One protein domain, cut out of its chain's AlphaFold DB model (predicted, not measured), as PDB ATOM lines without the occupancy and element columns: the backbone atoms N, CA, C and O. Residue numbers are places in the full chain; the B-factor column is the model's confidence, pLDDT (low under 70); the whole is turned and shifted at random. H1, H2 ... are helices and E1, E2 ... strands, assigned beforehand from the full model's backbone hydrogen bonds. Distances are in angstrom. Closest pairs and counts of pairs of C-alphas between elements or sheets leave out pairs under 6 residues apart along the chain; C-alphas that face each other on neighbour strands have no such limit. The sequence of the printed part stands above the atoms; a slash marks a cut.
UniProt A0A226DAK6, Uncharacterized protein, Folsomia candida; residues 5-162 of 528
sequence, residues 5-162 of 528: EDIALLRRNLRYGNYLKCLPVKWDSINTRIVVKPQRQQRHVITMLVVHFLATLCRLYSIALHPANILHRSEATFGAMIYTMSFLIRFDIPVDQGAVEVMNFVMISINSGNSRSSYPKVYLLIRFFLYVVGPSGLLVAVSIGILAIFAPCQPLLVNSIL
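Overview. This is residues 5 to 162 of the 528 residues of an uncharacterized protein of Folsomia candida (UniProt A0A226DAK6). The model is a loose, elongated frame with a small head at one end, where the short strand hairpin of E1 and E2 has H1 packed on E1 and H4 packed on E2. From this end the helical hairpin of H2 and H3 reaches to the far end; the long H5 runs past H1 to the same end, apart from H2 and H3, and short H6 comes near both H2 and H5 there. Residues 111 to 118, of which 111 belongs to H4 and the rest to the link from H4 to H5, stick out. The printed part has 158 residues, mostly helix, with named elements in the order H1 E1 E2 H2 H3 H4 H5 H6 and an antiparallel sheet, E1 - E2. It is loose, with a radius of gyration of the C-alphas of 19.3 A and spans of 63 by 36 by 24 A.

Arrangement. H1, residues 5 to 19, comes closest to E1, residues 25 to 28, at the C-alphas of Leu 14 and Lys 26, 5.9 A apart. E1 and E2, residues 33 to 36, are an antiparallel hairpin, with N 26 and O 35 at 2.9 A and N 28 and O 33 at 2.8 A, within hydrogen-bond range. H2, residues 39 to 65, and H3, residues 70 to 88, form a helical hairpin: they touch, closest at the C-alphas of Thr 56 and Tyr 83, 6.3 A apart, at a shallow tilt of 15 degrees, opposite ways. H4, residues 97 to 111, comes closest to E2 at the C-alphas of Arg 33 and Asn 104, 5.9 A apart; it touches no helix. H5, residues 121 to 150, touches H1 with residues 127 to 134 alone, closest at the C-alphas of Asp 6 and Arg 127, 7.5 A apart, at a steep tilt of 40 degrees, the same way. H5 has a kink of 27 degrees near residue 134. H6, residues 158 to 162, is close to but not clearly touching H2, the C-alphas of Ser 62 and Ile 161 being 6.9 A apart. Every O i to N i+4 pair is within hydrogen-bond range in H1 and H3; the counts are 21 of 23 in H2, 10 of 11 in H4, 24 of 26 in H5 and 0 of 1 in H6, where 2 of 2 O i to N i+3 pairs are.

Along the chain. H1 begins at C-alpha 5, (-22.914, 25.092, -85.090), and measures 20.8 A; E1 measures 9.4 A and E2 10.0 A. H2 measures 38.2 A, H3 25.9 A, H4 21.4 A and H5 42.5 A. H6, 8.4 A, ends at C-alpha 162, (-68.123, 23.325, -92.060).

Size, cuts and confidence. The C-alphas farthest apart, those of Pro 67 and Asn 114, are 64.0 A apart. The printed part has no cut and no long link. The mean pLDDT of the printed part is 77.0; 49 residues are under 70, among them 113 to 120 and 132 to 162.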
ATOM      1  N   GLU A   5     -21.603  24.510 -84.792       82.38
ATOM      2  CA  GLU A   5     -22.914  25.092 -85.090       82.38
ATOM      3  C   GLU A   5     -23.863  24.145 -85.839       82.38
ATOM      4  O   GLU A   5     -25.032  24.038 -85.482       82.38
ATOM      5  N   ASP A   6     -23.374  23.421 -86.844       79.81
ATOM      6  CA  ASP A   6     -24.183  22.528 -87.674       79.81
ATOM      7  C   ASP A   6     -24.608  21.276 -86.875       79.81
ATOM      8  O   ASP A   6     -25.764  20.849 -86.948       79.81
ATOM      9  N   ILE A   7     -23.723  20.742 -86.017       84.69
ATOM     10  CA  ILE A   7     -24.064  19.662 -85.068       84.69
ATOM     11  C   ILE A   7     -25.091  20.159 -84.042       84.69
ATOM     12  O   ILE A   7     -26.041  19.446 -83.708       84.69
ATOM     13  N   ALA A   8     -24.937  21.391 -83.546       88.62
ATOM     14  CA  ALA A   8     -25.904  21.996 -82.635       88.62
ATOM     15  C   ALA A   8     -27.279  22.182 -83.302       88.62
ATOM     16  O   ALA A   8     -28.305  21.902 -82.674       88.62
ATOM     17  N   LEU A   9     -27.310  22.586 -84.576       83.56
ATOM     18  CA  LEU A   9     -28.531  22.718 -85.371       83.56
ATOM     19  C   LEU A   9     -29.216  21.360 -85.576       83.56
ATOM     20  O   LEU A   9     -30.414  21.231 -85.316       83.56
ATOM     21  N   LEU A  10     -28.462  20.328 -85.960       87.81
ATOM     22  CA  LEU A  10     -28.976  18.965 -86.109       87.81
ATOM     23  C   LEU A  10     -29.543  18.431 -84.787       87.81
ATOM     24  O   LEU A  10     -30.672  17.942 -84.743       87.81
ATOM     25  N   ARG A  11     -28.804  18.599 -83.682       91.94
ATOM     26  CA  ARG A  11     -29.253  18.230 -82.331       91.94
ATOM     27  C   ARG A  11     -30.547  18.952 -81.953       91.94
ATOM     28  O   ARG A  11     -31.446  18.332 -81.381       91.94
ATOM     29  N   ARG A  12     -30.662  20.244 -82.269       89.19
ATOM     30  CA  ARG A  12     -31.872  21.041 -82.030       89.19
ATOM     31  C   ARG A  12     -33.061  20.510 -82.837       89.19
ATOM     32  O   ARG A  12     -34.127  20.309 -82.259       89.19
ATOM     33  N   ASN A  13     -32.871  20.208 -84.120       85.38
ATOM     34  CA  ASN A  13     -33.920  19.657 -84.983       85.38
ATOM     35  C   ASN A  13     -34.387  18.270 -84.513       85.38
ATOM     36  O   ASN A  13     -35.588  18.029 -84.406       85.38
ATOM     37  N   LEU A  14     -33.458  17.388 -84.130       90.50
ATOM     38  CA  LEU A  14     -33.785  16.079 -83.553       90.50
ATOM     39  C   LEU A  14     -34.522  16.206 -82.214       90.50
ATOM     40  O   LEU A  14     -35.432  15.426 -81.931       90.50
ATOM     41  N   ARG A  15     -34.181  17.209 -81.394       91.44
ATOM     42  CA  ARG A  15     -34.899  17.501 -80.145       91.44
ATOM     43  C   ARG A  15     -36.337  17.950 -80.418       91.44
ATOM     44  O   ARG A  15     -37.239  17.456 -79.745       91.44
ATOM     45  N   TYR A  16     -36.567  18.811 -81.412       85.62
ATOM     46  CA  TYR A  16     -37.923  19.197 -81.822       85.62
ATOM     47  C   TYR A  16     -38.719  18.017 -82.369       85.62
ATOM     48  O   TYR A  16     -39.860  17.811 -81.959       85.62
ATOM     49  N   GLY A  17     -38.110  17.193 -83.223       86.50
ATOM     50  CA  GLY A  17     -38.769  15.995 -83.734       86.50
ATOM     51  C   GLY A  17     -39.100  14.981 -82.638       86.50
ATOM     52  O   GLY A  17     -40.122  14.296 -82.700       86.50
ATOM     53  N   ASN A  18     -38.280  14.924 -81.585       87.94
ATOM     54  CA  ASN A  18     -38.576  14.131 -80.401       87.94
ATOM     55  C   ASN A  18     -39.735  14.712 -79.578       87.94
ATOM     56  O   ASN A  18     -40.635  13.962 -79.208       87.94
ATOM     57  N   TYR A  19     -39.736  16.027 -79.339       87.38
ATOM     58  CA  TYR A  19     -40.796  16.735 -78.613       87.38
ATOM     59  C   TYR A  19     -42.161  16.579 -79.298       87.38
ATOM     60  O   TYR A  19     -43.145  16.227 -78.654       87.38
ATOM     61  N   LEU A  20     -42.200  16.747 -80.622       83.81
ATOM     62  CA  LEU A  20     -43.406  16.598 -81.443       83.81
ATOM     63  C   LEU A  20     -43.770  15.136 -81.740       83.81
ATOM     64  O   LEU A  20     -44.752  14.883 -82.434       83.81
ATOM     65  N   LYS A  21     -42.975  14.172 -81.252       88.69
ATOM     66  CA  LYS A  21     -43.134  12.732 -81.517       88.69
ATOM     67  C   LYS A  21     -43.249  12.402 -83.016       88.69
ATOM     68  O   LYS A  21     -43.953  11.471 -83.386       88.69
ATOM     69  N   CYS A  22     -42.548  13.146 -83.874       87.19
ATOM     70  CA  CYS A  22     -42.636  13.008 -85.332       87.19
ATOM     71  C   CYS A  22     -41.390  12.393 -85.983       87.19
ATOM     72  O   CYS A  22     -41.415  12.134 -87.182       87.19
ATOM     73  N   LEU A  23     -40.323  12.140 -85.213       90.44
ATOM     74  CA  LEU A  23     -39.136  11.426 -85.689       90.44
ATOM     75  C   LEU A  23     -38.947  10.090 -84.956       90.44
ATOM     76  O   LEU A  23     -39.050  10.050 -83.718       90.44
ATOM     77  N   PRO A  24     -38.606   9.018 -85.689       93.00
ATOM     78  CA  PRO A  24     -38.333   7.700 -85.121       93.00
ATOM     79  C   PRO A  24     -36.881   7.544 -84.629       93.00
ATOM     80  O   PRO A  24     -36.520   6.517 -84.057       93.00
ATOM     81  N   VAL A  25     -36.067   8.589 -84.775       95.31
ATOM     82  CA  VAL A  25     -34.700   8.693 -84.255       95.31
ATOM     83  C   VAL A  25     -34.606   9.746 -83.150       95.31
ATOM     84  O   VAL A  25     -35.450  10.642 -83.040       95.31
ATOM     85  N   LYS A  26     -33.580   9.646 -82.305       96.00
ATOM     86  CA  LYS A  26     -33.235  10.649 -81.289       96.00
ATOM     87  C   LYS A  26     -31.724  10.871 -81.242       96.00
ATOM     88  O   LYS A  26     -30.949  10.018 -81.662       96.00
ATOM     89  N   TRP A  27     -31.315  12.012 -80.699       96.44
ATOM     90  CA  TRP A  27     -29.912  12.267 -80.385       96.44
ATOM     91  C   TRP A  27     -29.523  11.551 -79.085       96.44
ATOM     92  O   TRP A  27     -30.167  11.766 -78.056       96.44
ATOM     93  N   ASP A  28     -28.476  10.732 -79.124       96.31
ATOM     94  CA  ASP A  28     -27.828  10.150 -77.952       96.31
ATOM     95  C   ASP A  28     -26.716  11.090 -77.478       96.31
ATOM     96  O   ASP A  28     -25.694  11.272 -78.141       96.31
ATOM     97  N   SER A  29     -26.940  11.741 -76.336       93.50
ATOM     98  CA  SER A  29     -25.981  12.681 -75.759       93.50
ATOM     99  C   SER A  29     -24.717  12.009 -75.240       93.50
ATOM    100  O   SER A  29     -23.690  12.676 -75.220       93.50
ATOM    101  N   ILE A  30     -24.793  10.734 -74.841       94.81
ATOM    102  CA  ILE A  30     -23.665   9.998 -74.258       94.81
ATOM    103  C   ILE A  30     -22.688   9.632 -75.372       94.81
ATOM    104  O   ILE A  30     -21.514   9.976 -75.315       94.81
ATOM    105  N   ASN A  31     -23.203   9.013 -76.434       94.25
ATOM    106  CA  ASN A  31     -22.384   8.542 -77.551       94.25
ATOM    107  C   ASN A  31     -22.222   9.580 -78.674       94.25
ATOM    108  O   ASN A  31     -21.590   9.308 -79.691       94.25
ATOM    109  N   THR A  32     -22.817  10.768 -78.530       93.00
ATOM    110  CA  THR A  32     -22.819  11.848 -79.536       93.00
ATOM    111  C   THR A  32     -23.239  11.400 -80.943       93.00
ATOM    112  O   THR A  32     -22.710  11.878 -81.944       93.00
ATOM    113  N   ARG A  33     -24.214  10.490 -81.019       95.06
ATOM    114  CA  ARG A  33     -24.692   9.881 -82.269       95.06
ATOM    115  C   ARG A  33     -26.214   9.889 -82.356       95.06
ATOM    116  O   ARG A  33     -26.911  10.069 -81.357       95.06
ATOM    117  N   ILE A  34     -26.748   9.686 -83.549       96.25
ATOM    118  CA  ILE A  34     -28.174   9.451 -83.771       96.25
ATOM    119  C   ILE A  34     -28.457   7.980 -83.472       96.25
ATOM    120  O   ILE A  34     -27.753   7.098 -83.957       96.25
ATOM    121  N   VAL A  35     -29.491   7.715 -82.678       96.44
ATOM    122  CA  VAL A  35     -29.951   6.355 -82.380       96.44
ATOM    123  C   VAL A  35     -31.422   6.207 -82.731       96.44
ATOM    124  O   VAL A  35     -32.230   7.122 -82.533       96.44
ATOM    125  N   VAL A  36     -31.779   5.032 -83.241       96.19
ATOM    126  CA  VAL A  36     -33.172   4.650 -83.476       96.19
ATOM    127  C   VAL A  36     -33.888   4.527 -82.126       96.19
ATOM    128  O   VAL A  36     -33.333   4.032 -81.143       96.19
ATOM    129  N   LYS A  37     -35.121   5.031 -82.038       94.56
ATOM    130  CA  LYS A  37     -35.922   4.933 -80.813       94.56
ATOM    131  C   LYS A  37     -36.369   3.490 -80.559       94.56
ATOM    132  O   LYS A  37     -36.629   2.770 -81.521       94.56
ATOM    133  N   PRO A  38     -36.568   3.093 -79.288       95.19
ATOM    134  CA  PRO A  38     -37.148   1.793 -78.971       95.19
ATOM    135  C   PRO A  38     -38.557   1.664 -79.565       95.19
ATOM    136  O   PRO A  38     -39.301   2.647 -79.648       95.19
ATOM    137  N   GLN A  39     -38.949   0.437 -79.915       93.81
ATOM    138  CA  GLN A  39     -40.205   0.122 -80.610       93.81
ATOM    139  C   GLN A  39     -41.446   0.747 -79.943       93.81
ATOM    140  O   GLN A  39     -42.331   1.265 -80.622       93.81
ATOM    141  N   ARG A  40     -41.490   0.801 -78.603       93.38
ATOM    142  CA  ARG A  40     -42.591   1.435 -77.850       93.38
ATOM    143  C   ARG A  40     -42.754   2.927 -78.164       93.38
ATOM    144  O   ARG A  40     -43.878   3.405 -78.251       93.38
ATOM    145  N   GLN A  41     -41.658   3.662 -78.360       91.50
ATOM    146  CA  GLN A  41     -41.709   5.079 -78.739       91.50
ATOM    147  C   GLN A  41     -42.008   5.264 -80.230       91.50
ATOM    148  O   GLN A  41     -42.655   6.244 -80.596       91.50
ATOM    149  N   GLN A  42     -41.585   4.322 -81.078       91.88
ATOM    150  CA  GLN A  42     -41.939   4.329 -82.500       91.88
ATOM    151  C   GLN A  42     -43.448   4.172 -82.712       91.88
ATOM    152  O   GLN A  42     -43.985   4.821 -83.604       91.88
ATOM    153  N   ARG A  43     -44.158   3.426 -81.848       91.56
ATOM    154  CA  ARG A  43     -45.632   3.333 -81.901       91.56
ATOM    155  C   ARG A  43     -46.308   4.707 -81.905       91.56
ATOM    156  O   ARG A  43     -47.232   4.905 -82.676       91.56
ATOM    157  N   HIS A  44     -45.819   5.681 -81.131       89.62
ATOM    158  CA  HIS A  44     -46.380   7.041 -81.151       89.62
ATOM    159  C   HIS A  44     -46.135   7.777 -82.472       89.62
ATOM    160  O   HIS A  44     -47.011   8.509 -82.927       89.62
ATOM    161  N   VAL A  45     -44.963   7.579 -83.082       88.50
ATOM    162  CA  VAL A  45     -44.641   8.147 -84.399       88.50
ATOM    163  C   VAL A  45     -45.572   7.546 -85.454       88.50
ATOM    164  O   VAL A  45     -46.160   8.289 -86.233       88.50
ATOM    165  N   ILE A  46     -45.786   6.225 -85.409       89.94
ATOM    166  CA  ILE A  46     -46.733   5.507 -86.276       89.94
ATOM    167  C   ILE A  46     -48.156   6.033 -86.073       89.94
ATOM    168  O   ILE A  46     -48.821   6.360 -87.049       89.94
ATOM    169  N   THR A  47     -48.623   6.195 -84.831       89.94
ATOM    170  CA  THR A  47     -49.958   6.755 -84.556       89.94
ATOM    171  C   THR A  47     -50.116   8.156 -85.145       89.94
ATOM    172  O   THR A  47     -51.114   8.426 -85.807       89.94
ATOM    173  N   MET A  48     -49.135   9.046 -84.968       86.06
ATOM    174  CA  MET A  48     -49.177  10.388 -85.566       86.06
ATOM    175  C   MET A  48     -49.178  10.342 -87.096       86.06
ATOM    176  O   MET A  48     -49.837  11.158 -87.740       86.06
ATOM    177  N   LEU A  49     -48.463   9.384 -87.684       86.94
ATOM    178  CA  LEU A  49     -48.420   9.168 -89.125       86.94
ATOM    179  C   LEU A  49     -49.767   8.663 -89.665       86.94
ATOM    180  O   LEU A  49     -50.231   9.167 -90.684       86.94
ATOM    181  N   VAL A  50     -50.447   7.773 -88.935       88.75
ATOM    182  CA  VAL A  50     -51.823   7.331 -89.229       88.75
ATOM    183  C   VAL A  50     -52.815   8.488 -89.110       88.75
ATOM    184  O   VAL A  50     -53.646   8.669 -89.994       88.75
ATOM    185  N   VAL A  51     -52.713   9.327 -88.074       85.62
ATOM    186  CA  VAL A  51     -53.557  10.532 -87.947       85.62
ATOM    187  C   VAL A  51     -53.340  11.475 -89.134       85.62
ATOM    188  O   VAL A  51     -54.301  12.003 -89.687       85.62
ATOM    189  N   HIS A  52     -52.091  11.665 -89.566       83.06
ATOM    190  CA  HIS A  52     -51.773  12.500 -90.722       83.06
ATOM    191  C   HIS A  52     -52.297  11.902 -92.038       83.06
ATOM    192  O   HIS A  52     -52.810  12.636 -92.884       83.06
ATOM    193  N   PHE A  53     -52.227  10.578 -92.185       85.75
ATOM    194  CA  PHE A  53     -52.818   9.845 -93.302       85.75
ATOM    195  C   PHE A  53     -54.337  10.029 -93.353       85.75
ATOM    196  O   PHE A  53     -54.861  10.468 -94.373       85.75
ATOM    197  N   LEU A  54     -55.033   9.794 -92.236       85.56
ATOM    198  CA  LEU A  54     -56.480   9.990 -92.130       85.56
ATOM    199  C   LEU A  54     -56.873  11.442 -92.426       85.56
ATOM    200  O   LEU A  54     -57.793  11.679 -93.199       85.56
ATOM    201  N   ALA A  55     -56.137  12.424 -91.896       79.44
ATOM    202  CA  ALA A  55     -56.371  13.835 -92.203       79.44
ATOM    203  C   ALA A  55     -56.186  14.150 -93.699       79.44
ATOM    204  O   ALA A  55     -56.924  14.964 -94.256       79.44
ATOM    205  N   THR A  56     -55.221  13.503 -94.358       80.31
ATOM    206  CA  THR A  56     -54.983  13.642 -95.802       80.31
ATOM    207  C   THR A  56     -56.113  12.997 -96.611       80.31
ATOM    208  O   THR A  56     -56.614  13.618 -97.545       80.31
ATOM    209  N   LEU A  57     -56.585  11.809 -96.214       83.00
ATOM    210  CA  LEU A  57     -57.735  11.146 -96.832       83.00
ATOM    211  C   LEU A  57     -59.024  11.956 -96.677       83.00
ATOM    212  O   LEU A  57     -59.711  12.179 -97.667       83.00
ATOM    213  N   CYS A  58     -59.325  12.462 -95.476       80.12
ATOM    214  CA  CYS A  58     -60.494  13.317 -95.247       80.12
ATOM    215  C   CYS A  58     -60.474  14.563 -96.144       80.12
ATOM    216  O   CYS A  58     -61.516  14.987 -96.637       80.12
ATOM    217  N   ARG A  59     -59.289  15.131 -96.405       75.56
ATOM    218  CA  ARG A  59     -59.126  16.258 -97.336       75.56
ATOM    219  C   ARG A  59     -59.369  15.847 -98.780       75.56
ATOM    220  O   ARG A  59     -60.150  16.502 -99.455       75.56
ATOM    221  N   LEU A  60     -58.741  14.767 -99.249       80.38
ATOM    222  CA  LEU A  60     -58.968  14.246-100.602       80.38
ATOM    223  C   LEU A  60     -60.450  13.924-100.834       80.38
ATOM    224  O   LEU A  60     -61.002  14.261-101.878       80.38
ATOM    225  N   TYR A  61     -61.106  13.350 -99.828       82.00
ATOM    226  CA  TYR A  61     -62.533  13.062 -99.845       82.00
ATOM    227  C   TYR A  61     -63.387  14.338 -99.891       82.00
ATOM    228  O   TYR A  61     -64.292  14.434-100.713       82.00
ATOM    229  N   SER A  62     -63.061  15.357 -99.088       73.75
ATOM    230  CA  SER A  62     -63.730  16.667 -99.136       73.75
ATOM    231  C   SER A  62     -63.602  17.326-100.520       73.75
ATOM    232  O   SER A  62     -64.585  17.832-101.057       73.75
ATOM    233  N   ILE A  63     -62.428  17.238-101.156       77.94
ATOM    234  CA  ILE A  63     -62.197  17.745-102.522       77.94
ATOM    235  C   ILE A  63     -63.042  17.001-103.560       77.94
ATOM    236  O   ILE A  63     -63.482  17.599-104.542       77.94
ATOM    237  N   ALA A  64     -63.238  15.695-103.372       79.62
ATOM    238  CA  ALA A  64     -64.047  14.875-104.264       79.62
ATOM    239  C   ALA A  64     -65.551  15.154-104.104       79.62
ATOM    240  O   ALA A  64     -66.266  15.178-105.103       79.62
ATOM    241  N   LEU A  65     -66.013  15.385-102.871       77.38
ATOM    242  CA  LEU A  65     -67.424  15.606-102.540       77.38
ATOM    243  C   LEU A  65     -67.947  16.994-102.908       77.38
ATOM    244  O   LEU A  65     -69.122  17.117-103.247       77.38
ATOM    245  N   HIS A  66     -67.125  18.039-102.805       70.06
ATOM    246  CA  HIS A  66     -67.589  19.402-103.050       70.06
ATOM    247  C   HIS A  66     -67.405  19.790-104.526       70.06
ATOM    248  O   HIS A  66     -66.262  19.893-104.987       70.06
ATOM    249  N   PRO A  67     -68.494  20.052-105.281       55.28
ATOM    250  CA  PRO A  67     -68.422  20.592-106.635       55.28
ATOM    251  C   PRO A  67     -68.001  22.068-106.576       55.28
ATOM    252  O   PRO A  67     -68.800  22.981-106.746       55.28
ATOM    253  N   ALA A  68     -66.727  22.308-106.285       61.50
ATOM    254  CA  ALA A  68     -66.165  23.643-106.193       61.50
ATOM    255  C   ALA A  68     -65.680  24.129-107.570       61.50
ATOM    256  O   ALA A  68     -65.257  23.338-108.419       61.50
ATOM    257  N   ASN A  69     -65.684  25.450-107.780       71.50
ATOM    258  CA  ASN A  69     -65.070  26.067-108.960       71.50
ATOM    259  C   ASN A  69     -63.616  25.585-109.149       71.50
ATOM    260  O   ASN A  69     -62.909  25.319-108.175       71.50
ATOM    261  N   ILE A  70     -63.147  25.534-110.404       67.56
ATOM    262  CA  ILE A  70     -61.810  25.032-110.797       67.56
ATOM    263  C   ILE A  70     -60.686  25.613-109.921       67.56
ATOM    264  O   ILE A  70     -59.767  24.889-109.543       67.56
ATOM    265  N   LEU A  71     -60.786  26.892-109.545       59.25
ATOM    266  CA  LEU A  71     -59.814  27.555-108.678       59.25
ATOM    267  C   LEU A  71     -59.756  26.926-107.275       59.25
ATOM    268  O   LEU A  71     -58.678  26.529-106.839       59.25
ATOM    269  N   HIS A  72     -60.898  26.751-106.606       65.44
ATOM    270  CA  HIS A  72     -60.959  26.087-105.300       65.44
ATOM    271  C   HIS A  72     -60.482  24.641-105.383       65.44
ATOM    272  O   HIS A  72     -59.760  24.181-104.502       65.44
ATOM    273  N   ARG A  73     -60.811  23.944-106.476       73.50
ATOM    274  CA  ARG A  73     -60.314  22.590-106.718       73.50
ATOM    275  C   ARG A  73     -58.794  22.572-106.847       73.50
ATOM    276  O   ARG A  73     -58.156  21.713-106.248       73.50
ATOM    277  N   SER A  74     -58.202  23.527-107.564       67.25
ATOM    278  CA  SER A  74     -56.746  23.634-107.715       67.25
ATOM    279  C   SER A  74     -56.040  23.968-106.394       67.25
ATOM    280  O   SER A  74     -55.043  23.331-106.068       67.25
ATOM    281  N   GLU A  75     -56.596  24.882-105.591       65.88
ATOM    282  CA  GLU A  75     -56.068  25.253-104.272       65.88
ATOM    283  C   GLU A  75     -56.117  24.064-103.309       65.88
ATOM    284  O   GLU A  75     -55.123  23.729-102.660       65.88
ATOM    285  N   ALA A  76     -57.255  23.372-103.269       73.50
ATOM    286  CA  ALA A  76     -57.432  22.198-102.436       73.50
ATOM    287  C   ALA A  76     -56.525  21.046-102.885       73.50
ATOM    288  O   ALA A  76     -55.906  20.391-102.050       73.50
ATOM    289  N   THR A  77     -56.379  20.836-104.198       75.44
ATOM    290  CA  THR A  77     -55.481  19.813-104.758       75.44
ATOM    291  C   THR A  77     -54.025  20.133-104.428       75.44
ATOM    292  O   THR A  77     -53.284  19.243-104.027       75.44
ATOM    293  N   PHE A  78     -53.605  21.397-104.522       70.62
ATOM    294  CA  PHE A  78     -52.262  21.822-104.124       70.62
ATOM    295  C   PHE A  78     -52.014  21.606-102.627       70.62
ATOM    296  O   PHE A  78     -50.983  21.051-102.240       70.62
ATOM    297  N   GLY A  79     -52.992  21.947-101.783       73.19
ATOM    298  CA  GLY A  79     -52.968  21.609-100.363       73.19
ATOM    299  C   GLY A  79     -52.827  20.103-100.139       73.19
ATOM    300  O   GLY A  79     -51.918  19.664 -99.439       73.19
ATOM    301  N   ALA A  80     -53.665  19.292-100.780       78.44
ATOM    302  CA  ALA A  80     -53.605  17.838-100.682       78.44
ATOM    303  C   ALA A  80     -52.254  17.278-101.151       78.44
ATOM    304  O   ALA A  80     -51.706  16.402-100.484       78.44
ATOM    305  N   MET A  81     -51.667  17.822-102.221       71.06
ATOM    306  CA  MET A  81     -50.328  17.456-102.690       71.06
ATOM    307  C   MET A  81     -49.254  17.757-101.641       71.06
ATOM    308  O   MET A  81     -48.440  16.884-101.356       71.06
ATOM    309  N   ILE A  82     -49.264  18.939-101.012       72.38
ATOM    310  CA  ILE A  82     -48.296  19.287 -99.955       72.38
ATOM    311  C   ILE A  82     -48.411  18.330 -98.765       72.38
ATOM    312  O   ILE A  82     -47.394  17.849 -98.258       72.38
ATOM    313  N   TYR A  83     -49.633  18.040 -98.316       77.56
ATOM    314  CA  TYR A  83     -49.872  17.127 -97.194       77.56
ATOM    315  C   TYR A  83     -49.477  15.688 -97.540       77.56
ATOM    316  O   TYR A  83     -48.811  15.035 -96.737       77.56
ATOM    317  N   THR A  84     -49.792  15.237 -98.757       77.50
ATOM    318  CA  THR A  84     -49.418  13.912 -99.269       77.50
ATOM    319  C   THR A  84     -47.904  13.784 -99.390       77.50
ATOM    320  O   THR A  84     -47.338  12.836 -98.867       77.50
ATOM    321  N   MET A  85     -47.213  14.767 -99.974       72.38
ATOM    322  CA  MET A  85     -45.748  14.776-100.045       72.38
ATOM    323  C   MET A  85     -45.120  14.796 -98.650       72.38
ATOM    324  O   MET A  85     -44.202  14.030 -98.372       72.38
ATOM    325  N   SER A  86     -45.651  15.608 -97.732       75.38
ATOM    326  CA  SER A  86     -45.187  15.649 -96.337       75.38
ATOM    327  C   SER A  86     -45.409  14.323 -95.605       75.38
ATOM    328  O   SER A  86     -44.626  13.970 -94.725       75.38
ATOM    329  N   PHE A  87     -46.479  13.599 -95.940       81.06
ATOM    330  CA  PHE A  87     -46.750  12.254 -95.448       81.06
ATOM    331  C   PHE A  87     -45.779  11.230 -96.049       81.06
ATOM    332  O   PHE A  87     -45.149  10.508 -95.285       81.06
ATOM    333  N   LEU A  88     -45.593  11.223 -97.373       79.12
ATOM    334  CA  LEU A  88     -44.698  10.302 -98.083       79.12
ATOM    335  C   LEU A  88     -43.241  10.454 -97.632       79.12
ATOM    336  O   LEU A  88     -42.581   9.458 -97.376       79.12
ATOM    337  N   ILE A  89     -42.766  11.687 -97.422       74.88
ATOM    338  CA  ILE A  89     -41.419  11.956 -96.881       74.88
ATOM    339  C   ILE A  89     -41.245  11.379 -95.464       74.88
ATOM    340  O   ILE A  89     -40.128  11.099 -95.038       74.88
ATOM    341  N   ARG A  90     -42.337  11.210 -94.708       77.00
ATOM    342  CA  ARG A  90     -42.321  10.611 -93.363       77.00
ATOM    343  C   ARG A  90     -42.610   9.111 -93.375       77.00
ATOM    344  O   ARG A  90     -42.479   8.487 -92.324       77.00
ATOM    345  N   PHE A  91     -43.015   8.551 -94.515       81.38
ATOM    346  CA  PHE A  91     -43.381   7.146 -94.680       81.38
ATOM    347  C   PHE A  91     -42.128   6.269 -94.823       81.38
ATOM    348  O   PHE A  91     -41.969   5.532 -95.786       81.38
ATOM    349  N   ASP A  92     -41.219   6.383 -93.858       73.50
ATOM    350  CA  ASP A  92     -39.978   5.609 -93.780       73.50
ATOM    351  C   ASP A  92     -39.979   4.814 -92.466       73.50
ATOM    352  O   ASP A  92     -39.246   5.088 -91.510       73.50
ATOM    353  N   ILE A  93     -40.971   3.922 -92.353       74.19
ATOM    354  CA  ILE A  93     -41.159   3.032 -91.207       74.19
ATOM    355  C   ILE A  93     -41.274   1.591 -91.734       74.19
ATOM    356  O   ILE A  93     -42.199   1.320 -92.501       74.19
ATOM    357  N   PRO A  94     -40.406   0.660 -91.287       82.88
ATOM    358  CA  PRO A  94     -39.376   0.838 -90.257       82.88
ATOM    359  C   PRO A  94     -38.227   1.744 -90.719       82.88
ATOM    360  O   PRO A  94     -37.921   1.806 -91.899       82.88
ATOM    361  N   VAL A  95     -37.600   2.444 -89.768       85.19
ATOM    362  CA  VAL A  95     -36.440   3.303 -90.058       85.19
ATOM    363  C   VAL A  95     -35.324   2.461 -90.639       85.19
ATOM    364  O   VAL A  95     -34.899   1.504 -89.987       85.19
ATOM    365  N   ASP A  96     -34.803   2.869 -91.790       87.19
ATOM    366  CA  ASP A  96     -33.591   2.284 -92.337       87.19
ATOM    367  C   ASP A  96     -32.406   2.528 -91.382       87.19
ATOM    368  O   ASP A  96     -31.940   3.658 -91.183       87.19
ATOM    369  N   GLN A  97     -31.926   1.453 -90.748       91.31
ATOM    370  CA  GLN A  97     -30.748   1.509 -89.882       91.31
ATOM    371  C   GLN A  97     -29.511   1.959 -90.670       91.31
ATOM    372  O   GLN A  97     -28.706   2.716 -90.128       91.31
ATOM    373  N   GLY A  98     -29.419   1.602 -91.955       90.19
ATOM    374  CA  GLY A  98     -28.349   2.029 -92.850       90.19
ATOM    375  C   GLY A  98     -28.310   3.547 -93.015       90.19
ATOM    376  O   GLY A  98     -27.252   4.152 -92.867       90.19
ATOM    377  N   ALA A  99     -29.457   4.208 -93.206       85.69
ATOM    378  CA  ALA A  99     -29.523   5.670 -93.278       85.69
ATOM    379  C   ALA A  99     -29.028   6.354 -91.985       85.69
ATOM    380  O   ALA A  99     -28.338   7.379 -92.033       85.69
ATOM    381  N   VAL A 100     -29.338   5.775 -90.818       91.38
ATOM    382  CA  VAL A 100     -28.858   6.273 -89.515       91.38
ATOM    383  C   VAL A 100     -27.352   6.065 -89.362       91.38
ATOM    384  O   VAL A 100     -26.654   6.972 -88.901       91.38
ATOM    385  N   GLU A 101     -26.838   4.906 -89.766       92.44
ATOM    386  CA  GLU A 101     -25.407   4.592 -89.750       92.44
ATOM    387  C   GLU A 101     -24.612   5.477 -90.708       92.44
ATOM    388  O   GLU A 101     -23.589   6.025 -90.304       92.44
ATOM    389  N   VAL A 102     -25.116   5.724 -91.921       87.62
ATOM    390  CA  VAL A 102     -24.514   6.657 -92.885       87.62
ATOM    391  C   VAL A 102     -24.466   8.066 -92.304       87.62
ATOM    392  O   VAL A 102     -23.429   8.724 -92.369       87.62
ATOM    393  N   MET A 103     -25.547   8.540 -91.678       86.50
ATOM    394  CA  MET A 103     -25.554   9.867 -91.061       86.50
ATOM    395  C   MET A 103     -24.574   9.953 -89.880       86.50
ATOM    396  O   MET A 103     -23.863  10.948 -89.733       86.50
ATOM    397  N   ASN A 104     -24.486   8.902 -89.059       92.12
ATOM    398  CA  ASN A 104     -23.494   8.802 -87.988       92.12
ATOM    399  C   ASN A 104     -22.064   8.782 -88.531       92.12
ATOM    400  O   ASN A 104     -21.217   9.512 -88.018       92.12
ATOM    401  N   PHE A 105     -21.805   8.018 -89.591       88.06
ATOM    402  CA  PHE A 105     -20.516   7.972 -90.270       88.06
ATOM    403  C   PHE A 105     -20.124   9.354 -90.795       88.06
ATOM    404  O   PHE A 105     -19.029   9.815 -90.494       88.06
ATOM    405  N   VAL A 106     -21.036  10.058 -91.477       83.38
ATOM    406  CA  VAL A 106     -20.809  11.427 -91.970       83.38
ATOM    407  C   VAL A 106     -20.477  12.384 -90.824       83.38
ATOM    408  O   VAL A 106     -19.595  13.227 -90.965       83.38
ATOM    409  N   MET A 107     -21.137  12.271 -89.668       84.00
ATOM    410  CA  MET A 107     -20.808  13.101 -88.500       84.00
ATOM    411  C   MET A 107     -19.431  12.763 -87.905       84.00
ATOM    412  O   MET A 107     -18.680  13.675 -87.553       84.00
ATOM    413  N   ILE A 108     -19.082  11.477 -87.807       85.31
ATOM    414  CA  ILE A 108     -17.810  11.008 -87.236       85.31
ATOM    415  C   ILE A 108     -16.635  11.357 -88.155       85.31
ATOM    416  O   ILE A 108     -15.649  11.934 -87.693       85.31
ATOM    417  N   SER A 109     -16.756  11.087 -89.460       79.12
ATOM    418  CA  SER A 109     -15.722  11.355 -90.473       79.12
ATOM    419  C   SER A 109     -15.338  12.832 -90.540       79.12
ATOM    420  O   SER A 109     -14.275  13.204 -91.024       79.12
ATOM    421  N   ILE A 110     -16.230  13.690 -90.065       71.38
ATOM    422  CA  ILE A 110     -16.075  15.129 -90.054       71.38
ATOM    423  C   ILE A 110     -15.360  15.648 -88.792       71.38
ATOM    424  O   ILE A 110     -14.707  16.694 -88.863       71.38
ATOM    425  N   ASN A 111     -15.474  14.944 -87.664       74.38
ATOM    426  CA  ASN A 111     -14.840  15.320 -86.397       74.38
ATOM    427  C   ASN A 111     -13.355  14.941 -86.329       74.38
ATOM    428  O   ASN A 111     -12.642  15.478 -85.486       74.38
ATOM    429  N   SER A 112     -12.863  14.069 -87.215       74.44
ATOM    430  CA  SER A 112     -11.500  13.518 -87.154       74.44
ATOM    431  C   SER A 112     -10.364  14.503 -87.491       74.44
ATOM    432  O   SER A 112      -9.210  14.095 -87.513       74.44
ATOM    433  N   GLY A 113     -10.653  15.792 -87.719       65.25
ATOM    434  CA  GLY A 113      -9.703  16.917 -87.625       65.25
ATOM    435  C   GLY A 113      -8.534  16.983 -88.624       65.25
ATOM    436  O   GLY A 113      -7.973  18.059 -88.805       65.25
ATOM    437  N   ASN A 114      -8.188  15.895 -89.313       62.56
ATOM    438  CA  ASN A 114      -6.868  15.741 -89.933       62.56
ATOM    439  C   ASN A 114      -6.818  15.833 -91.464       62.56
ATOM    440  O   ASN A 114      -5.780  15.539 -92.050       62.56
ATOM    441  N   SER A 115      -7.879  16.267 -92.151       50.38
ATOM    442  CA  SER A 115      -7.827  16.393 -93.615       50.38
ATOM    443  C   SER A 115      -8.088  17.818 -94.108       50.38
ATOM    444  O   SER A 115      -9.186  18.358 -94.004       50.38
ATOM    445  N   ARG A 116      -7.067  18.397 -94.754       62.38
ATOM    446  CA  ARG A 116      -7.135  19.577 -95.644       62.38
ATOM    447  C   ARG A 116      -7.966  19.322 -96.921       62.38
ATOM    448  O   ARG A 116      -7.815  20.036 -97.907       62.38
ATOM    449  N   SER A 117      -8.814  18.293 -96.946       57.44
ATOM    450  CA  SER A 117      -9.549  17.914 -98.151       57.44
ATOM    451  C   SER A 117     -10.743  18.843 -98.385       57.44
ATOM    452  O   SER A 117     -11.448  19.255 -97.461       57.44
ATOM    453  N   SER A 118     -10.934  19.212 -99.653       64.44
ATOM    454  CA  SER A 118     -12.058  20.021-100.113       64.44
ATOM    455  C   SER A 118     -13.376  19.368 -99.701       64.44
ATOM    456  O   SER A 118     -13.630  18.207-100.014       64.44
ATOM    457  N   TYR A 119     -14.240  20.132 -99.034       62.16
ATOM    458  CA  TYR A 119     -15.571  19.686 -98.634       62.16
ATOM    459  C   TYR A 119     -16.341  19.133 -99.844       62.16
ATOM    460  O   TYR A 119     -16.437  19.827-100.864       62.16
ATOM    461  N   PRO A 120     -16.928  17.927 -99.761       68.69
ATOM    462  CA  PRO A 120     -17.760  17.412-100.837       68.69
ATOM    463  C   PRO A 120     -18.971  18.334-101.022       68.69
ATOM    464  O   PRO A 120     -19.627  18.714-100.054       68.69
ATOM    465  N   LYS A 121     -19.290  18.696-102.272       70.88
ATOM    466  CA  LYS A 121     -20.408  19.599-102.629       70.88
ATOM    467  C   LYS A 121     -21.750  19.173-102.009       70.88
ATOM    468  O   LYS A 121     -22.581  20.022-101.696       70.88
ATOM    469  N   VAL A 122     -21.921  17.873-101.767       67.44
ATOM    470  CA  VAL A 122     -23.073  17.267-101.081       67.44
ATOM    471  C   VAL A 122     -23.272  17.837 -99.667       67.44
ATOM    472  O   VAL A 122     -24.401  18.068 -99.246       67.44
ATOM    473  N   TYR A 123     -22.193  18.162 -98.951       70.88
ATOM    474  CA  TYR A 123     -22.257  18.724 -97.601       70.88
ATOM    475  C   TYR A 123     -22.890  20.125 -97.573       70.88
ATOM    476  O   TYR A 123     -23.731  20.421 -96.723       70.88
ATOM    477  N   LEU A 124     -22.528  20.987 -98.530       70.62
ATOM    478  CA  LEU A 124     -23.125  22.320 -98.660       70.62
ATOM    479  C   LEU A 124     -24.625  22.240 -98.961       70.62
ATOM    480  O   LEU A 124     -25.391  23.055 -98.453       70.62
ATOM    481  N   LEU A 125     -25.035  21.240 -99.743       69.00
ATOM    482  CA  LEU A 125     -26.437  20.993-100.061       69.00
ATOM    483  C   LEU A 125     -27.230  20.566 -98.812       69.00
ATOM    484  O   LEU A 125     -28.276  21.145 -98.530       69.00
ATOM    485  N   ILE A 126     -26.702  19.630 -98.016       71.50
ATOM    486  CA  ILE A 126     -27.318  19.206 -96.744       71.50
ATOM    487  C   ILE A 126     -27.440  20.393 -95.780       71.50
ATOM    488  O   ILE A 126     -28.495  20.606 -95.180       71.50
ATOM    489  N   ARG A 127     -26.385  21.211 -95.666       71.06
ATOM    490  CA  ARG A 127     -26.385  22.416 -94.828       71.06
ATOM    491  C   ARG A 127     -27.452  23.412 -95.280       71.06
ATOM    492  O   ARG A 127     -28.211  23.906 -94.452       71.06
ATOM    493  N   PHE A 128     -27.548  23.666 -96.584       72.88
ATOM    494  CA  PHE A 128     -28.580  24.529 -97.154       72.88
ATOM    495  C   PHE A 128     -29.986  24.027 -96.805       72.88
ATOM    496  O   PHE A 128     -30.792  24.795 -96.282       72.88
ATOM    497  N   PHE A 129     -30.264  22.734 -96.995       69.50
ATOM    498  CA  PHE A 129     -31.567  22.166 -96.649       69.50
ATOM    499  C   PHE A 129     -31.875  22.266 -95.150       69.50
ATOM    500  O   PHE A 129     -32.973  22.681 -94.795       69.50
ATOM    501  N   LEU A 130     -30.920  21.985 -94.257       72.88
ATOM    502  CA  LEU A 130     -31.132  22.118 -92.808       72.88
ATOM    503  C   LEU A 130     -31.448  23.560 -92.380       72.88
ATOM    504  O   LEU A 130     -32.312  23.770 -91.525       72.88
ATOM    505  N   TYR A 131     -30.786  24.548 -92.992       71.31
ATOM    506  CA  TYR A 131     -31.038  25.966 -92.724       71.31
ATOM    507  C   TYR A 131     -32.357  26.467 -93.308       71.31
ATOM    508  O   TYR A 131     -32.982  27.335 -92.709       71.31
ATOM    509  N   VAL A 132     -32.792  25.935 -94.451       64.75
ATOM    510  CA  VAL A 132     -34.056  26.331 -95.084       64.75
ATOM    511  C   VAL A 132     -35.244  25.667 -94.392       64.75
ATOM    512  O   VAL A 132     -36.231  26.341 -94.103       64.75
ATOM    513  N   VAL A 133     -35.163  24.370 -94.080       66.94
ATOM    514  CA  VAL A 133     -36.287  23.570 -93.560       66.94
ATOM    515  C   VAL A 133     -36.737  24.020 -92.167       66.94
ATOM    516  O   VAL A 133     -37.934  24.039 -91.898       66.94
ATOM    517  N   GLY A 134     -35.819  24.432 -91.285       65.94
ATOM    518  CA  GLY A 134     -36.172  24.866 -89.925       65.94
ATOM    519  C   GLY A 134     -37.103  26.092 -89.896       65.94
ATOM    520  O   GLY A 134     -38.228  25.992 -89.399       65.94
ATOM    521  N   PRO A 135     -36.677  27.245 -90.444       61.44
ATOM    522  CA  PRO A 135     -37.501  28.444 -90.527       61.44
ATOM    523  C   PRO A 135     -38.725  28.243 -91.419       61.44
ATOM    524  O   PRO A 135     -39.820  28.629 -91.022       61.44
ATOM    525  N   SER A 136     -38.572  27.614 -92.593       59.34
ATOM    526  CA  SER A 136     -39.696  27.427 -93.522       59.34
ATOM    527  C   SER A 136     -40.780  26.521 -92.945       59.34
ATOM    528  O   SER A 136     -41.951  26.847 -93.078       59.34
ATOM    529  N   GLY A 137     -40.427  25.450 -92.229       65.19
ATOM    530  CA  GLY A 137     -41.400  24.575 -91.575       65.19
ATOM    531  C   GLY A 137     -42.218  25.302 -90.506       65.19
ATOM    532  O   GLY A 137     -43.442  25.174 -90.477       65.19
ATOM    533  N   LEU A 138     -41.566  26.120 -89.669       65.19
ATOM    534  CA  LEU A 138     -42.257  26.953 -88.680       65.19
ATOM    535  C   LEU A 138     -43.136  28.010 -89.358       65.19
ATOM    536  O   LEU A 138     -44.281  28.198 -88.964       65.19
ATOM    537  N   LEU A 139     -42.622  28.674 -90.393       59.81
ATOM    538  CA  LEU A 139     -43.345  29.701 -91.139       59.81
ATOM    539  C   LEU A 139     -44.556  29.130 -91.868       59.81
ATOM    540  O   LEU A 139     -45.617  29.738 -91.818       59.81
ATOM    541  N   VAL A 140     -44.439  27.954 -92.484       64.69
ATOM    542  CA  VAL A 140     -45.562  27.245 -93.109       64.69
ATOM    543  C   VAL A 140     -46.587  26.850 -92.051       64.69
ATOM    544  O   VAL A 140     -47.769  27.108 -92.245       64.69
ATOM    545  N   ALA A 141     -46.166  26.312 -90.902       65.44
ATOM    546  CA  ALA A 141     -47.088  25.955 -89.823       65.44
ATOM    547  C   ALA A 141     -47.823  27.180 -89.251       65.44
ATOM    548  O   ALA A 141     -49.041  27.140 -89.081       65.44
ATOM    549  N   VAL A 142     -47.108  28.283 -89.011       65.56
ATOM    550  CA  VAL A 142     -47.690  29.558 -88.562       65.56
ATOM    551  C   VAL A 142     -48.618  30.126 -89.630       65.56
ATOM    552  O   VAL A 142     -49.718  30.551 -89.302       65.56
ATOM    553  N   SER A 143     -48.235  30.070 -90.905       61.00
ATOM    554  CA  SER A 143     -49.067  30.542 -92.016       61.00
ATOM    555  C   SER A 143     -50.348  29.730 -92.133       61.00
ATOM    556  O   SER A 143     -51.414  30.314 -92.250       61.00
ATOM    557  N   ILE A 144     -50.270  28.398 -92.042       65.31
ATOM    558  CA  ILE A 144     -51.439  27.512 -92.053       65.31
ATOM    559  C   ILE A 144     -52.320  27.775 -90.824       65.31
ATOM    560  O   ILE A 144     -53.535  27.838 -90.965       65.31
ATOM    561  N   GLY A 145     -51.736  27.981 -89.640       65.94
ATOM    562  CA  GLY A 145     -52.486  28.332 -88.427       65.94
ATOM    563  C   GLY A 145     -53.174  29.697 -88.520       65.94
ATOM    564  O   GLY A 145     -54.326  29.841 -88.128       65.94
ATOM    565  N   ILE A 146     -52.504  30.689 -89.103       61.22
ATOM    566  CA  ILE A 146     -53.063  32.011 -89.399       61.22
ATOM    567  C   ILE A 146     -54.193  31.870 -90.424       61.22
ATOM    568  O   ILE A 146     -55.304  32.322 -90.164       61.22
ATOM    569  N   LEU A 147     -53.966  31.177 -91.542       58.72
ATOM    570  CA  LEU A 147     -54.997  30.899 -92.546       58.72
ATOM    571  C   LEU A 147     -56.211  30.215 -91.898       58.72
ATOM    572  O   LEU A 147     -57.336  30.628 -92.160       58.72
ATOM    573  N   ALA A 148     -55.997  29.272 -90.972       60.62
ATOM    574  CA  ALA A 148     -57.061  28.610 -90.212       60.62
ATOM    575  C   ALA A 148     -57.956  29.580 -89.431       60.62
ATOM    576  O   ALA A 148     -59.162  29.358 -89.324       60.62
ATOM    577  N   ILE A 149     -57.370  30.655 -88.901       56.53
ATOM    578  CA  ILE A 149     -58.067  31.681 -88.120       56.53
ATOM    579  C   ILE A 149     -58.765  32.689 -89.039       56.53
ATOM    580  O   ILE A 149     -59.915  33.059 -88.805       56.53
ATOM    581  N   PHE A 150     -58.077  33.162 -90.079       49.88
ATOM    582  CA  PHE A 150     -58.563  34.266 -90.912       49.88
ATOM    583  C   PHE A 150     -59.479  33.812 -92.051       49.88
ATOM    584  O   PHE A 150     -60.340  34.578 -92.491       49.88
ATOM    585  N   ALA A 151     -59.336  32.581 -92.519       59.69
ATOM    586  CA  ALA A 151     -60.102  32.026 -93.622       59.69
ATOM    587  C   ALA A 151     -60.527  30.587 -93.293       59.69
ATOM    588  O   ALA A 151     -60.132  29.666 -93.995       59.69
ATOM    589  N   PRO A 152     -61.355  30.364 -92.253       57.06
ATOM    590  CA  PRO A 152     -61.721  29.015 -91.809       57.06
ATOM    591  C   PRO A 152     -62.368  28.169 -92.919       57.06
ATOM    592  O   PRO A 152     -62.295  26.947 -92.868       57.06
ATOM    593  N   CYS A 153     -62.941  28.815 -93.937       60.81
ATOM    594  CA  CYS A 153     -63.565  28.177 -95.091       60.81
ATOM    595  C   CYS A 153     -62.617  27.889 -96.262       60.81
ATOM    596  O   CYS A 153     -63.071  27.403 -97.295       60.81
ATOM    597  N   GLN A 154     -61.321  28.204 -96.159       66.62
ATOM    598  CA  GLN A 154     -60.407  27.929 -97.262       66.62
ATOM    599  C   GLN A 154     -60.257  26.418 -97.472       66.62
ATOM    600  O   GLN A 154     -60.018  25.707 -96.494       66.62
ATOM    601  N   PRO A 155     -60.280  25.926 -98.725       59.25
ATOM    602  CA  PRO A 155     -60.181  24.495 -99.031       59.25
ATOM    603  C   PRO A 155     -58.907  23.825 -98.490       59.25
ATOM    604  O   PRO A 155     -58.825  22.605 -98.370       59.25
ATOM    605  N   LEU A 156     -57.884  24.627 -98.170       60.12
ATOM    606  CA  LEU A 156     -56.626  24.179 -97.579       60.12
ATOM    607  C   LEU A 156     -56.768  23.702 -96.116       60.12
ATOM    608  O   LEU A 156     -55.843  23.087 -95.574       60.12
ATOM    609  N   LEU A 157     -57.882  24.009 -95.451       65.12
ATOM    610  CA  LEU A 157     -58.088  23.814 -94.020       65.12
ATOM    611  C   LEU A 157     -59.175  22.784 -93.765       65.12
ATOM    612  O   LEU A 157     -60.189  22.756 -94.443       65.12
ATOM    613  N   VAL A 158     -59.010  21.985 -92.710       59.69
ATOM    614  CA  VAL A 158     -60.017  20.981 -92.309       59.69
ATOM    615  C   VAL A 158     -61.366  21.636 -91.967       59.69
ATOM    616  O   VAL A 158     -62.414  21.025 -92.145       59.69
ATOM    617  N   ASN A 159     -61.346  22.906 -91.549       59.34
ATOM    618  CA  ASN A 159     -62.542  23.687 -91.240       59.34
ATOM    619  C   ASN A 159     -63.411  24.006 -92.471       59.34
ATOM    620  O   ASN A 159     -64.569  24.373 -92.287       59.34
ATOM    621  N   SER A 160     -62.916  23.818 -93.703       57.91
ATOM    622  CA  SER A 160     -63.712  24.045 -94.918       57.91
ATOM    623  C   SER A 160     -64.933  23.133 -95.008       57.91
ATOM    624  O   SER A 160     -65.934  23.524 -95.594       57.91
ATOM    625  N   ILE A 161     -64.882  21.959 -94.369       55.25
ATOM    626  CA  ILE A 161     -65.992  20.994 -94.292       55.25
ATOM    627  C   ILE A 161     -67.230  21.615 -93.613       55.25
ATOM    628  O   ILE A 161     -68.355  21.185 -93.855       55.25
ATOM    629  N   LEU A 162     -67.043  22.647 -92.781       52.78
ATOM    630  CA  LEU A 162     -68.123  23.325 -92.060       52.78
ATOM    631  C   LEU A 162     -68.730  24.510 -92.830       52.78
ATOM    632  O   LEU A 162     -69.734  25.065 -92.385       52.78
TER     633      LEU A 162